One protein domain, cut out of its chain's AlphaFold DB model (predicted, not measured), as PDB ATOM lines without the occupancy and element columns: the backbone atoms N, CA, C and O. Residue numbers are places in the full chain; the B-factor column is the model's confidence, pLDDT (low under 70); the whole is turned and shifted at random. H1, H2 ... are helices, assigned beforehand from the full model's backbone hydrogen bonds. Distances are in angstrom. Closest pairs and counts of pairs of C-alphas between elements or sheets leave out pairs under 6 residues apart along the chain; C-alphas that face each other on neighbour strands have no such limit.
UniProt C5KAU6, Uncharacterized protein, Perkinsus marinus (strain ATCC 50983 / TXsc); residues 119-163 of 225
ATOM      1  N   SER A 119      32.387  51.309   8.444       75.25
ATOM      2  CA  SER A 119      33.750  51.835   8.511       75.25
ATOM      3  C   SER A 119      34.567  51.223   9.654       75.25
ATOM      4  O   SER A 119      35.744  50.923   9.457       75.25
ATOM      5  N   ASP A 120      33.958  50.985  10.816       76.62
ATOM      6  CA  ASP A 120      34.622  50.402  11.991       76.62
ATOM      7  C   ASP A 120      34.885  48.911  11.802       76.62
ATOM      8  O   ASP A 120      35.938  48.405  12.192       76.62
ATOM      9  N   ILE A 121      33.970  48.228  11.112       75.19
ATOM     10  CA  ILE A 121      34.160  46.850  10.666       75.19
ATOM     11  C   ILE A 121      35.386  46.786   9.745       75.19
ATOM     12  O   ILE A 121      36.333  46.061  10.027       75.19
ATOM     13  N   LYS A 122      35.431  47.607   8.686       74.88
ATOM     14  CA  LYS A 122      36.532  47.597   7.701       74.88
ATOM     15  C   LYS A 122      37.902  47.939   8.290       74.88
ATOM     16  O   LYS A 122      38.900  47.416   7.807       74.88
ATOM     17  N   ARG A 123      37.960  48.805   9.304       77.44
ATOM     18  CA  ARG A 123      39.217  49.255   9.926       77.44
ATOM     19  C   ARG A 123      39.865  48.219  10.846       77.44
ATOM     20  O   ARG A 123      41.076  48.274  11.022       77.44
ATOM     21  N   ASN A 124      39.093  47.287  11.404       81.94
ATOM     22  CA  ASN A 124      39.580  46.310  12.386       81.94
ATOM     23  C   ASN A 124      39.740  44.888  11.828       81.94
ATOM     24  O   ASN A 124      40.114  43.978  12.562       81.94
ATOM     25  N   LEU A 125      39.462  44.686  10.539       88.19
ATOM     26  CA  LEU A 125      39.560  43.378   9.903       88.19
ATOM     27  C   LEU A 125      40.946  43.130   9.333       88.19
ATOM     28  O   LEU A 125      41.521  43.966   8.632       88.19
ATOM     29  N   THR A 126      41.431  41.909   9.520       93.31
ATOM     30  CA  THR A 126      42.549  41.417   8.722       93.31
ATOM     31  C   THR A 126      42.128  41.282   7.249       93.31
ATOM     32  O   THR A 126      40.954  41.040   6.942       93.31
ATOM     33  N   PRO A 127      43.073  41.341   6.288       91.19
ATOM     34  CA  PRO A 127      42.756  41.155   4.870       91.19
ATOM     35  C   PRO A 127      42.068  39.820   4.548       91.19
ATOM     36  O   PRO A 127      41.374  39.709   3.537       91.19
ATOM     37  N   ARG A 128      42.269  38.792   5.381       93.44
ATOM     38  CA  ARG A 128      41.614  37.489   5.239       93.44
ATOM     39  C   ARG A 128      40.146  37.559   5.654       93.44
ATOM     40  O   ARG A 128      39.291  37.107   4.898       93.44
ATOM     41  N   GLU A 129      39.856  38.157   6.804       92.44
ATOM     42  CA  GLU A 129      38.487  38.302   7.310       92.44
ATOM     43  C   GLU A 129      37.665  39.252   6.435       92.44
ATOM     44  O   GLU A 129      36.494  38.991   6.171       92.44
ATOM     45  N   ALA A 130      38.288  40.302   5.888       89.50
ATOM     46  CA  ALA A 130      37.635  41.193   4.934       89.50
ATOM     47  C   ALA A 130      37.128  40.439   3.690       89.50
ATOM     48  O   ALA A 130      36.007  40.675   3.241       89.50
ATOM     49  N   ARG A 131      37.910  39.487   3.157       92.62
ATOM     50  CA  ARG A 131      37.478  38.638   2.030       92.62
ATOM     51  C   ARG A 131      36.316  37.727   2.420       92.62
ATOM     52  O   ARG A 131      35.354  37.628   1.666       92.62
ATOM     53  N   GLN A 132      36.387  37.112   3.601       94.62
ATOM     54  CA  GLN A 132      35.320  36.242   4.107       94.62
ATOM     55  C   GLN A 132      34.010  37.007   4.313       94.62
ATOM     56  O   GLN A 132      32.943  36.500   3.985       94.62
ATOM     57  N   LEU A 133      34.071  38.245   4.805       91.25
ATOM     58  CA  LEU A 133      32.877  39.071   4.964       91.25
ATOM     59  C   LEU A 133      32.246  39.463   3.632       91.25
ATOM     60  O   LEU A 133      31.024  39.448   3.529       91.25
ATOM     61  N   VAL A 134      33.051  39.765   2.609       91.94
ATOM     62  CA  VAL A 134      32.530  40.023   1.257       91.94
ATOM     63  C   VAL A 134      31.811  38.788   0.709       91.94
ATOM     64  O   VAL A 134      30.710  38.903   0.174       91.94
ATOM     65  N   GLU A 135      32.395  37.602   0.882       95.81
ATOM     66  CA  GLU A 135      31.789  36.337   0.455       95.81
ATOM     67  C   GLU A 135      30.476  36.046   1.201       95.81
ATOM     68  O   GLU A 135      29.453  35.739   0.583       95.81
ATOM     69  N   LEU A 136      30.455  36.223   2.525       96.12
ATOM     70  CA  LEU A 136      29.240  36.071   3.329       96.12
ATOM     71  C   LEU A 136      28.156  37.081   2.937       96.12
ATOM     72  O   LEU A 136      26.983  36.716   2.836       96.12
ATOM     73  N   GLN A 137      28.535  38.333   2.675       94.62
ATOM     74  CA  GLN A 137      27.614  39.370   2.220       94.62
ATOM     75  C   GLN A 137      27.000  39.012   0.862       94.62
ATOM     76  O   GLN A 137      25.793  39.174   0.677       94.62
ATOM     77  N   TYR A 138      27.798  38.478  -0.065       97.25
ATOM     78  CA  TYR A 138      27.309  38.011  -1.360       97.25
ATOM     79  C   TYR A 138      26.277  36.883  -1.213       97.25
ATOM     80  O   TYR A 138      25.197  36.938  -1.804       97.25
ATOM     81  N   HIS A 139      26.558  35.875  -0.384       97.81
ATOM     82  CA  HIS A 139      25.611  34.782  -0.160       97.81
ATOM     83  C   HIS A 139      24.332  35.234   0.549       97.81
ATOM     84  O   HIS A 139      23.255  34.710   0.260       97.81
ATOM     85  N   GLU A 140      24.414  36.223   1.436       96.94
ATOM     86  CA  GLU A 140      23.225  36.807   2.047       96.94
ATOM     87  C   GLU A 140      22.359  37.538   1.019       96.94
ATOM     88  O   GLU A 140      21.153  37.304   0.963       96.94
ATOM     89  N   GLN A 141      22.968  38.334   0.136       97.62
ATOM     90  CA  GLN A 141      22.256  38.962  -0.982       97.62
ATOM     91  C   GLN A 141      21.584  37.918  -1.879       97.62
ATOM     92  O   GLN A 141      20.426  38.081  -2.264       97.62
ATOM     93  N   LEU A 142      22.269  36.807  -2.163       98.31
ATOM     94  CA  LEU A 142      21.704  35.725  -2.964       98.31
ATOM     95  C   LEU A 142      20.483  35.081  -2.284       98.31
ATOM     96  O   LEU A 142      19.472  34.841  -2.944       98.31
ATOM     97  N   ARG A 143      20.532  34.850  -0.965       98.50
ATOM     98  CA  ARG A 143      19.384  34.331  -0.199       98.50
ATOM     99  C   ARG A 143      18.216  35.312  -0.184       98.50
ATOM    100  O   ARG A 143      17.069  34.892  -0.332       98.50
ATOM    101  N   GLN A 144      18.489  36.605  -0.027       98.00
ATOM    102  CA  GLN A 144      17.463  37.649  -0.081       98.00
ATOM    103  C   GLN A 144      16.785  37.688  -1.450       98.00
ATOM    104  O   GLN A 144      15.558  37.698  -1.523       98.00
ATOM    105  N   TYR A 145      17.567  37.611  -2.527       98.31
ATOM    106  CA  TYR A 145      17.042  37.550  -3.888       98.31
ATOM    107  C   TYR A 145      16.158  36.316  -4.111       98.31
ATOM    108  O   TYR A 145      15.048  36.431  -4.626       98.31
ATOM    109  N   GLN A 146      16.596  35.140  -3.658       98.62
ATOM    110  CA  GLN A 146      15.802  33.911  -3.754       98.62
ATOM    111  C   GLN A 146      14.475  34.020  -2.994       98.62
ATOM    112  O   GLN A 146      13.428  33.671  -3.538       98.62
ATOM    113  N   ARG A 147      14.493  34.546  -1.763       98.62
ATOM    114  CA  ARG A 147      13.271  34.782  -0.975       98.62
ATOM    115  C   ARG A 147      12.337  35.769  -1.666       98.62
ATOM    116  O   ARG A 147      11.135  35.534  -1.706       98.62
ATOM    117  N   TRP A 148      12.885  36.837  -2.241       98.50
ATOM    118  CA  TRP A 148      12.106  37.820  -2.986       98.50
ATOM    119  C   TRP A 148      11.429  37.208  -4.218       98.50
ATOM    120  O   TRP A 148      10.244  37.443  -4.438       98.50
ATOM    121  N   LEU A 149      12.131  36.358  -4.977       98.56
ATOM    122  CA  LEU A 149      11.538  35.641  -6.111       98.56
ATOM    123  C   LEU A 149      10.394  34.713  -5.685       98.56
ATOM    124  O   LEU A 149       9.369  34.651  -6.365       98.56
ATOM    125  N   VAL A 150      10.548  34.006  -4.562       98.56
ATOM    126  CA  VAL A 150       9.486  33.146  -4.015       98.56
ATOM    127  C   VAL A 150       8.280  33.985  -3.600       98.56
ATOM    128  O   VAL A 150       7.170  33.688  -4.036       98.56
ATOM    129  N   ALA A 151       8.496  35.071  -2.855       98.31
ATOM    130  CA  ALA A 151       7.432  35.983  -2.442       98.31
ATOM    131  C   ALA A 151       6.697  36.599  -3.646       98.31
ATOM    132  O   ALA A 151       5.474  36.716  -3.639       98.31
ATOM    133  N   LEU A 152       7.421  36.941  -4.717       98.38
ATOM    134  CA  LEU A 152       6.825  37.444  -5.954       98.38
ATOM    135  C   LEU A 152       5.949  36.384  -6.639       98.38
ATOM    136  O   LEU A 152       4.849  36.690  -7.102       98.38
ATOM    137  N   ALA A 153       6.408  35.131  -6.686       98.38
ATOM    138  CA  ALA A 153       5.634  34.025  -7.242       98.38
ATOM    139  C   ALA A 153       4.393  33.704  -6.393       98.38
ATOM    140  O   ALA A 153       3.336  33.390  -6.938       98.38
ATOM    141  N   GLU A 154       4.502  33.780  -5.069       98.00
ATOM    142  CA  GLU A 154       3.370  33.627  -4.153       98.00
ATOM    143  C   GLU A 154       2.355  34.755  -4.325       98.00
ATOM    144  O   GLU A 154       1.180  34.463  -4.526       98.00
ATOM    145  N   ALA A 155       2.796  36.011  -4.394       97.62
ATOM    146  CA  ALA A 155       1.921  37.149  -4.666       97.62
ATOM    147  C   ALA A 155       1.197  37.024  -6.020       97.62
ATOM    148  O   ALA A 155       0.025  37.377  -6.134       97.62
ATOM    149  N   ALA A 156       1.862  36.486  -7.048       97.38
ATOM    150  CA  ALA A 156       1.235  36.230  -8.343       97.38
ATOM    151  C   ALA A 156       0.158  35.131  -8.275       97.38
ATOM    152  O   ALA A 156      -0.877  35.252  -8.927       97.38
ATOM    153  N   ARG A 157       0.377  34.068  -7.487       96.44
ATOM    154  CA  ARG A 157      -0.642  33.029  -7.252       96.44
ATOM    155  C   ARG A 157      -1.805  33.561  -6.425       96.44
ATOM    156  O   ARG A 157      -2.944  33.235  -6.727       96.44
ATOM    157  N   GLU A 158      -1.518  34.389  -5.428       95.88
ATOM    158  CA  GLU A 158      -2.539  34.975  -4.565       95.88
ATOM    159  C   GLU A 158      -3.472  35.903  -5.340       95.88
ATOM    160  O   GLU A 158      -4.684  35.820  -5.186       95.88
ATOM    161  N   ARG A 159      -2.933  36.703  -6.269       93.88
ATOM    162  CA  ARG A 159      -3.761  37.499  -7.187       93.88
ATOM    163  C   ARG A 159      -4.697  36.637  -8.029       93.88
ATOM    164  O   ARG A 159      -5.861  36.982  -8.149       93.88
ATOM    165  N   ARG A 160      -4.219  35.505  -8.561       93.75
ATOM    166  CA  ARG A 160      -5.083  34.581  -9.317       93.75
ATOM    167  C   ARG A 160      -6.199  34.002  -8.451       93.75
ATOM    168  O   ARG A 160      -7.340  34.007  -8.883       93.75
ATOM    169  N   ARG A 161      -5.895  33.566  -7.223       91.25
ATOM    170  CA  ARG A 161      -6.935  33.093  -6.290       91.25
ATOM    171  C   ARG A 161      -7.963  34.182  -5.988       91.25
ATOM    172  O   ARG A 161      -9.156  33.920  -6.055       91.25
ATOM    173  N   ALA A 162      -7.503  35.404  -5.723       90.75
ATOM    174  CA  ALA A 162      -8.380  36.540  -5.450       90.75
ATOM    175  C   ALA A 162      -9.255  36.937  -6.657       90.75
ATOM    176  O   ALA A 162     -10.343  37.469  -6.466       90.75
ATOM    177  N   GLU A 163      -8.806  36.689  -7.891       85.19
ATOM    178  CA  GLU A 163      -9.601  36.882  -9.117       85.19
ATOM    179  C   GLU A 163     -10.615  35.745  -9.360       85.19
ATOM    180  O   GLU A 163     -11.662  35.980  -9.966       85.19
TER     181      GLU A 163
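This is residues 119 to 163 of the 225 residues of an uncharacterized protein of Perkinsus marinus (strain ATCC 50983 / TXsc) (UniProt C5KAU6). One very long helix, H2, makes a rod, and beside its first turns sits a short helix, H1, folded back on it through the tight link of residues 125 and 126 as a small hook. Residues 134 to 163 of H2 stick out free. The printed part has 45 residues, with two named helices in the order H1, H2 and no named strand; its class is all helix. It is extended, with a radius of gyration of the C-alphas of 17.9 A and spans of 55 by 16 by 5 A.

H1, residues 119 to 124, begins at C-alpha 119 at (33.750, 51.835, 8.511). H2, residues 127 to 163, begins at C-alpha 127 at (42.756, 41.155, 4.870) and measures 54.4 A to C-alpha 163 at (-9.601, 36.882, -9.117).

H1 and H2 are close but not clearly touching; their closest C-alphas, of Lys 122 and Ala 130, are 7.1 A apart. They run opposite ways at a steep tilt of 39 degrees. In H1 and H2 every O i to N i+4 pair is within hydrogen-bond range.

The C-alphas farthest apart, of Thr 126 and Glu 163, are 55.3 A apart. The printed part has no cut, and the link from H1 to H2 is tight. Mean pLDDT of the printed part is 92.8, that of H1 is 77, and no printed residue is under 70.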